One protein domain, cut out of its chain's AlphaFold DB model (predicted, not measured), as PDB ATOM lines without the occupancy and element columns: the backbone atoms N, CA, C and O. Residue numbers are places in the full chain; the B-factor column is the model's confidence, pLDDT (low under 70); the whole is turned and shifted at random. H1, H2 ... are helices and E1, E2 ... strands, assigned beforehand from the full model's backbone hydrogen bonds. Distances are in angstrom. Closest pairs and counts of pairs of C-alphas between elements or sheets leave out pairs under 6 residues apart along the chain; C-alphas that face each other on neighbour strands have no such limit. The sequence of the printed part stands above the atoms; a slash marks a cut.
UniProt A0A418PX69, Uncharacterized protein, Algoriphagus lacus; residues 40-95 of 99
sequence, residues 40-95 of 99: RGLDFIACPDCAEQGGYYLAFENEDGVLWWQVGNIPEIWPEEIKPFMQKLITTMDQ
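Overview. This is residues 40 to 95 of the 99 residues of an uncharacterized protein of Algoriphagus lacus (UniProt A0A418PX69). A long two-stranded hairpin, E2 and E3, makes the longest axis, and the short strand E1 lies beside E3 near the hairpin's open end, so that the three form a narrow sheet. The longest helix, H2, runs crosswise to the hairpin near that open end and only grazes the sheet, as does the small helix H1 there, while the hairpin's turn at residues 63 and 64 makes the opposite end of the long axis. The printed part has 56 residues with two named helices and three named strands, in the order E1, H1, E2, E3, H2 along the chain; the sheet is mixed, in the order E1, E3, E2, and the class is mixed, helices and strands. It is only just compact, close to loose, with a radius of gyration of the C-alphas of 11.7 A and spans of 34 by 27 by 21 A.

Arrangement. Begin with the hairpin of E2, residues 55 to 62, and E3, residues 65 to 72, which are antiparallel with 164 degrees between their directions. Look at N 60 and O 67, 2.8 A apart and within hydrogen-bond range, and at N 56 and O 71, also 2.8 A. On E3's other side find E1, residues 43 to 45, parallel to E3 at 29 degrees, with N 45 and O 70 within hydrogen-bond range at 2.8 A. E1 and E2 are the edge strands and are apart. H1, residues 50 to 53, is on the sheet but only grazes it; the closest C-alphas of H1 and E3 are those of Cys 50 and Gly 72, 5.7 A apart. H2, residues 83 to 93, is only just on the sheet, with 5 pairs of C-alphas within 10 A, and only grazes it with residues 86 to 90. H1 and H2 are apart. In H2 every O i to N i+4 pair is within hydrogen-bond range; H1 is too short for such a pair, and its 1 pair of O i and N i+3 is not within range.

Along the chain. Find C-alpha 55 at (81.809, 260.790, 1.771); from there E2 runs 22.9 A to C-alpha 62. E3 runs back 23.5 A from C-alpha 65 to C-alpha 72. E1 begins at C-alpha 43, at (92.856, 257.517, 7.081), and is 6.5 A long; H1 is 5.0 A long. H2 runs 15.4 A and ends at C-alpha 93, at (76.581, 250.487, -5.959).

Size, cuts and confidence. The two C-alphas farthest apart are those of Glu 63, in the hairpin's turn, and Glu 76, 34.6 A. The printed part, residues 40 to 95, has no cut. The links E1 to H1, H1 to E2 and E2 to E3 are tight, the 10-residue link E3 to H2 is short, and no link is long. The mean pLDDT of the printed part is 88.8, that of H1 is 74, and no printed residue is under 70.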
ATOM      1  N   ARG A  40      97.627 252.978   4.346       88.31
ATOM      2  CA  ARG A  40      96.877 254.161   4.792       88.31
ATOM      3  C   ARG A  40      95.606 253.773   5.538       88.31
ATOM      4  O   ARG A  40      94.618 254.496   5.488       88.31
ATOM      5  N   GLY A  41      95.580 252.590   6.147       88.62
ATOM      6  CA  GLY A  41      94.453 252.171   6.972       88.62
ATOM      7  C   GLY A  41      94.127 253.220   8.037       88.62
ATOM      8  O   GLY A  41      95.037 253.775   8.649       88.62
ATOM      9  N   LEU A  42      92.832 253.434   8.287       87.56
ATOM     10  CA  LEU A  42      92.300 254.382   9.274       87.56
ATOM     11  C   LEU A  42      92.526 255.862   8.900       87.56
ATOM     12  O   LEU A  42      92.695 256.700   9.786       87.56
ATOM     13  N   ASP A  43      92.537 256.178   7.600       88.94
ATOM     14  CA  ASP A  43      92.856 257.517   7.081       88.94
ATOM     15  C   ASP A  43      91.717 258.153   6.257       88.94
ATOM     16  O   ASP A  43      90.813 257.483   5.738       88.94
ATOM     17  N   PHE A  44      91.787 259.479   6.119       90.19
ATOM     18  CA  PHE A  44      90.900 260.297   5.301       90.19
ATOM     19  C   PHE A  44      91.552 260.605   3.950       90.19
ATOM     20  O   PHE A  44      92.650 261.150   3.874       90.19
ATOM     21  N   ILE A  45      90.856 260.309   2.855       92.44
ATOM     22  CA  ILE A  45      91.390 260.457   1.499       92.44
ATOM     23  C   ILE A  45      90.573 261.499   0.750       92.44
ATOM     24  O   ILE A  45      89.361 261.358   0.615       92.44
ATOM     25  N   ALA A  46      91.247 262.528   0.222       90.44
ATOM     26  CA  ALA A  46      90.616 263.573  -0.590       90.44
ATOM     27  C   ALA A  46      89.371 264.171   0.083       90.44
ATOM     28  O   ALA A  46      88.313 264.313  -0.524       90.44
ATOM     29  N   CYS A  47      89.503 264.453   1.374       85.88
ATOM     30  CA  CYS A  47      88.386 264.654   2.277       85.88
ATOM     31  C   CYS A  47      88.477 266.018   2.985       85.88
ATOM     32  O   CYS A  47      88.645 266.057   4.202       85.88
ATOM     33  N   PRO A  48      88.431 267.146   2.244       82.25
ATOM     34  CA  PRO A  48      88.540 268.470   2.853       82.25
ATOM     35  C   PRO A  48      87.366 268.755   3.800       82.25
ATOM     36  O   PRO A  48      87.594 269.234   4.905       82.25
ATOM     37  N   ASP A  49      86.149 268.354   3.408       78.81
ATOM     38  CA  ASP A  49      84.905 268.696   4.110       78.81
ATOM     39  C   ASP A  49      84.004 267.475   4.394       78.81
ATOM     40  O   ASP A  49      82.793 267.632   4.553       78.81
ATOM     41  N   CYS A  50      84.515 266.231   4.456       74.69
ATOM     42  CA  CYS A  50      83.602 265.072   4.579       74.69
ATOM     43  C   CYS A  50      82.798 265.039   5.881       74.69
ATOM     44  O   CYS A  50      81.784 264.344   5.947       74.69
ATOM     45  N   ALA A  51      83.241 265.757   6.917       70.81
ATOM     46  CA  ALA A  51      82.470 265.922   8.144       70.81
ATOM     47  C   ALA A  51      81.145 266.672   7.900       70.81
ATOM     48  O   ALA A  51      80.179 266.449   8.625       70.81
ATOM     49  N   GLU A  52      81.096 267.532   6.878       74.81
ATOM     50  CA  GLU A  52      79.950 268.385   6.552       74.81
ATOM     51  C   GLU A  52      79.209 267.912   5.293       74.81
ATOM     52  O   GLU A  52      77.981 267.917   5.260       74.81
ATOM     53  N   GLN A  53      79.942 267.470   4.267       75.19
ATOM     54  CA  GLN A  53      79.394 267.116   2.950       75.19
ATOM     55  C   GLN A  53      79.237 265.603   2.733       75.19
ATOM     56  O   GLN A  53      78.739 265.170   1.693       75.19
ATOM     57  N   GLY A  54      79.639 264.793   3.716       81.88
ATOM     58  CA  GLY A  54      79.644 263.339   3.612       81.88
ATOM     59  C   GLY A  54      80.771 262.803   2.726       81.88
ATOM     60  O   GLY A  54      81.633 263.530   2.235       81.88
ATOM     61  N   GLY A  55      80.797 261.485   2.558       88.38
ATOM     62  CA  GLY A  55      81.809 260.790   1.771       88.38
ATOM     63  C   GLY A  55      81.518 259.298   1.687       88.38
ATOM     64  O   GLY A  55      80.540 258.807   2.254       88.38
ATOM     65  N   TYR A  56      82.385 258.578   0.991       91.06
ATOM     66  CA  TYR A  56      82.340 257.128   0.904       91.06
ATOM     67  C   TYR A  56      83.084 256.520   2.089       91.06
ATOM     68  O   TYR A  56      84.246 256.845   2.334       91.06
ATOM     69  N   TYR A  57      82.417 255.624   2.810       89.12
ATOM     70  CA  TYR A  57      83.033 254.829   3.863       89.12
ATOM     71  C   TYR A  57      83.404 253.457   3.308       89.12
ATOM     72  O   TYR A  57      82.543 252.718   2.831       89.12
ATOM     73  N   LEU A  58      84.690 253.132   3.363       90.25
ATOM     74  CA  LEU A  58      85.219 251.834   2.969       90.25
ATOM     75  C   LEU A  58      85.637 251.098   4.232       90.25
ATOM     76  O   LEU A  58      86.386 251.648   5.034       90.25
ATOM     77  N   ALA A  59      85.198 249.854   4.382       88.88
ATOM     78  CA  ALA A  59      85.654 248.968   5.441       88.88
ATOM     79  C   ALA A  59      86.136 247.655   4.830       88.88
ATOM     80  O   ALA A  59      85.477 247.073   3.968       88.88
ATOM     81  N   PHE A  60      87.300 247.210   5.283       85.69
ATOM     82  CA  PHE A  60      87.870 245.915   4.972       85.69
ATOM     83  C   PHE A  60      88.022 245.145   6.279       85.69
ATOM     84  O   PHE A  60      88.835 245.511   7.126       85.69
ATOM     85  N   GLU A  61      87.212 244.104   6.441       83.25
ATOM     86  CA  GLU A  61      87.213 243.229   7.611       83.25
ATOM     87  C   GLU A  61      87.858 241.888   7.254       83.25
ATOM     88  O   GLU A  61      87.521 241.269   6.241       83.25
ATOM     89  N   ASN A  62      88.803 241.452   8.082       78.12
ATOM     90  CA  ASN A  62      89.435 240.140   8.010       78.12
ATOM     91  C   ASN A  62      89.653 239.569   9.425       78.12
ATOM     92  O   ASN A  62      89.255 240.173  10.419       78.12
ATOM     93  N   GLU A  63      90.286 238.395   9.520       79.00
ATOM     94  CA  GLU A  63      90.567 237.739  10.811       79.00
ATOM     95  C   GLU A  63      91.435 238.593  11.754       79.00
ATOM     96  O   GLU A  63      91.317 238.473  12.973       79.00
ATOM     97  N   ASP A  64      92.269 239.479  11.199       77.56
ATOM     98  CA  ASP A  64      93.177 240.349  11.951       77.56
ATOM     99  C   ASP A  64      92.499 241.643  12.448       77.56
ATOM    100  O   ASP A  64      93.053 242.347  13.297       77.56
ATOM    101  N   GLY A  65      91.304 241.967  11.941       81.12
ATOM    102  CA  GLY A  65      90.501 243.112  12.359       81.12
ATOM    103  C   GLY A  65      89.877 243.894  11.203       81.12
ATOM    104  O   GLY A  65      89.717 243.404  10.087       81.12
ATOM    105  N   VAL A  66      89.497 245.143  11.489       84.88
ATOM    106  CA  VAL A  66      88.854 246.044  10.523       84.88
ATOM    107  C   VAL A  66      89.783 247.208  10.198       84.88
ATOM    108  O   VAL A  66      90.152 247.986  11.079       84.88
ATOM    109  N   LEU A  67      90.109 247.365   8.917       90.69
ATOM    110  CA  LEU A  67      90.656 248.601   8.366       90.69
ATOM    111  C   LEU A  67      89.527 249.407   7.738       90.69
ATOM    112  O   LEU A  67      88.632 248.847   7.109       90.69
ATOM    113  N   TRP A  68      89.576 250.725   7.883       89.81
ATOM    114  CA  TRP A  68      88.598 251.604   7.259       89.81
ATOM    115  C   TRP A  68      89.246 252.834   6.641       89.81
ATOM    116  O   TRP A  68      90.351 253.221   7.014       89.81
ATOM    117  N   TRP A  69      88.531 253.444   5.701       92.50
ATOM    118  CA  TRP A  69      88.899 254.696   5.052       92.50
ATOM    119  C   TRP A  69      87.653 255.542   4.836       92.50
ATOM    120  O   TRP A  69      86.584 255.010   4.526       92.50
ATOM    121  N   GLN A  70      87.803 256.859   4.943       90.94
ATOM    122  CA  GLN A  70      86.771 257.795   4.511       90.94
ATOM    123  C   GLN A  70      87.279 258.585   3.310       90.94
ATOM    124  O   GLN A  70      88.246 259.338   3.407       90.94
ATOM    125  N   VAL A  71      86.630 258.394   2.168       92.81
ATOM    126  CA  VAL A  71      86.985 259.051   0.910       92.81
ATOM    127  C   VAL A  71      85.992 260.173   0.646       92.81
ATOM    128  O   VAL A  71      84.781 259.956   0.717       92.81
ATOM    129  N   GLY A  72      86.475 261.376   0.341       92.31
ATOM    130  CA  GLY A  72      85.595 262.480  -0.042       92.31
ATOM    131  C   GLY A  72      84.804 262.180  -1.309       92.31
ATOM    132  O   GLY A  72      85.140 261.288  -2.083       92.31
ATOM    133  N   ASN A  73      83.729 262.923  -1.528       91.06
ATOM    134  CA  ASN A  73      82.807 262.712  -2.644       91.06
ATOM    135  C   ASN A  73      83.116 263.566  -3.887       91.06
ATOM    136  O   ASN A  73      82.340 263.520  -4.834       91.06
ATOM    137  N   ILE A  74      84.222 264.318  -3.895       91.56
ATOM    138  CA  ILE A  74      84.635 265.200  -4.999       91.56
ATOM    139  C   ILE A  74      85.663 264.460  -5.879       91.56
ATOM    140  O   ILE A  74      86.830 264.352  -5.483       91.56
ATOM    141  N   PRO A  75      85.286 263.935  -7.064       92.00
ATOM    142  CA  PRO A  75      86.170 263.091  -7.873       92.00
ATOM    143  C   PRO A  75      87.401 263.808  -8.438       92.00
ATOM    144  O   PRO A  75      88.404 263.170  -8.766       92.00
ATOM    145  N   GLU A  76      87.343 265.133  -8.570       93.62
ATOM    146  CA  GLU A  76      88.414 265.971  -9.115       93.62
ATOM    147  C   GLU A  76      89.654 265.991  -8.220       93.62
ATOM    148  O   GLU A  76      90.758 266.210  -8.714       93.62
ATOM    149  N   ILE A  77      89.477 265.748  -6.920       92.75
ATOM    150  CA  ILE A  77      90.555 265.766  -5.926       92.75
ATOM    151  C   ILE A  77      90.976 264.362  -5.479       92.75
ATOM    152  O   ILE A  77      91.828 264.229  -4.598       92.75
ATOM    153  N   TRP A  78      90.398 263.307  -6.062       94.50
ATOM    154  CA  TRP A  78      90.825 261.940  -5.776       94.50
ATOM    155  C   TRP A  78      92.223 261.664  -6.333       94.50
ATOM    156  O   TRP A  78      92.481 261.956  -7.501       94.50
ATOM    157  N   PRO A  79      93.103 261.035  -5.539       95.75
ATOM    158  CA  PRO A  79      94.393 260.552  -6.008       95.75
ATOM    159  C   PRO A  79      94.235 259.550  -7.152       95.75
ATOM    160  O   PRO A  79      93.318 258.721  -7.153       95.75
ATOM    161  N   GLU A  80      95.135 259.620  -8.128       96.31
ATOM    162  CA  GLU A  80      95.050 258.828  -9.360       96.31
ATOM    163  C   GLU A  80      95.094 257.316  -9.089       96.31
ATOM    164  O   GLU A  80      94.482 256.536  -9.812       96.31
ATOM    165  N   GLU A  81      95.739 256.891  -8.001       94.94
ATOM    166  CA  GLU A  81      95.853 255.484  -7.611       94.94
ATOM    167  C   GLU A  81      94.524 254.869  -7.146       94.94
ATOM    168  O   GLU A  81      94.316 253.667  -7.308       94.94
ATOM    169  N   ILE A  82      93.623 255.669  -6.564       95.12
ATOM    170  CA  ILE A  82      92.338 255.191  -6.023       95.12
ATOM    171  C   ILE A  82      91.150 255.562  -6.915       95.12
ATOM    172  O   ILE A  82      90.113 254.899  -6.887       95.12
ATOM    173  N   LYS A  83      91.286 256.597  -7.744       95.62
ATOM    174  CA  LYS A  83      90.208 257.126  -8.586       95.62
ATOM    175  C   LYS A  83      89.518 256.071  -9.472       95.62
ATOM    176  O   LYS A  83      88.284 256.046  -9.452       95.62
ATOM    177  N   PRO A  84      90.226 255.151 -10.165       96.12
ATOM    178  CA  PRO A  84      89.574 254.097 -10.949       96.12
ATOM    179  C   PRO A  84      88.726 253.156 -10.088       96.12
ATOM    180  O   PRO A  84      87.634 252.747 -10.487       96.12
ATOM    181  N   PHE A  85      89.208 252.833  -8.886       96.25
ATOM    182  CA  PHE A  85      88.472 252.005  -7.940       96.25
ATOM    183  C   PHE A  85      87.210 252.711  -7.441       96.25
ATOM    184  O   PHE A  85      86.143 252.107  -7.463       96.25
ATOM    185  N   MET A  86      87.298 253.990  -7.063       95.94
ATOM    186  CA  MET A  86      86.135 254.756  -6.600       95.94
ATOM    187  C   MET A  86      85.051 254.871  -7.677       95.94
ATOM    188  O   MET A  86      83.872 254.686  -7.388       95.94
ATOM    189  N   GLN A  87      85.437 255.104  -8.932       95.56
ATOM    190  CA  GLN A  87      84.495 255.128 -10.057       95.56
ATOM    191  C   GLN A  87      83.796 253.776 -10.247       95.56
ATOM    192  O   GLN A  87      82.578 253.728 -10.449       95.56
ATOM    193  N   LYS A  88      84.550 252.673 -10.141       95.31
ATOM    194  CA  LYS A  88      83.985 251.322 -10.197       95.31
ATOM    195  C   LYS A  88      83.041 251.066  -9.025       95.31
ATOM    196  O   LYS A  88      81.947 250.571  -9.254       95.31
ATOM    197  N   LEU A  89      83.429 251.445  -7.806       94.31
ATOM    198  CA  LEU A  89      82.614 251.305  -6.600       94.31
ATOM    199  C   LEU A  89      81.249 251.967  -6.766       94.31
ATOM    200  O   LEU A  89      80.237 251.306  -6.569       94.31
ATOM    201  N   ILE A  90      81.228 253.235  -7.178       93.25
ATOM    202  CA  ILE A  90      79.989 253.997  -7.387       93.25
ATOM    203  C   ILE A  90      79.113 253.311  -8.433       93.25
ATOM    204  O   ILE A  90      77.945 253.037  -8.181       93.25
ATOM    205  N   THR A  91      79.709 252.935  -9.566       93.44
ATOM    206  CA  THR A  91      78.992 252.235 -10.639       93.44
ATOM    207  C   THR A  91      78.412 250.901 -10.167       93.44
ATOM    208  O   THR A  91      77.316 250.523 -10.565       93.44
ATOM    209  N   THR A  92      79.141 250.156  -9.332       92.50
ATOM    210  CA  THR A  92      78.654 248.889  -8.782       92.50
ATOM    211  C   THR A  92      77.556 249.106  -7.747       92.50
ATOM    212  O   THR A  92      76.610 248.327  -7.727       92.50
ATOM    213  N   MET A  93      77.636 250.152  -6.919       89.50
ATOM    214  CA  MET A  93      76.581 250.487  -5.959       89.50
ATOM    215  C   MET A  93      75.237 250.735  -6.656       89.50
ATOM    216  O   MET A  93      74.233 250.205  -6.195       89.50
ATOM    217  N   ASP A  94      75.233 251.427  -7.800       90.50
ATOM    218  CA  ASP A  94      74.025 251.682  -8.603       90.50
ATOM    219  C   ASP A  94      73.410 250.408  -9.219       90.50
ATOM    220  O   ASP A  94      72.266 250.411  -9.670       90.50
ATOM    221  N   GLN A  95      74.171 249.309  -9.272       89.19
ATOM    222  CA  GLN A  95      73.714 248.017  -9.793       89.19
ATOM    223  C   GLN A  95      73.165 247.100  -8.701       89.19
ATOM    224  O   GLN A  95      72.520 246.100  -9.017       89.19
TER     225      GLN A  95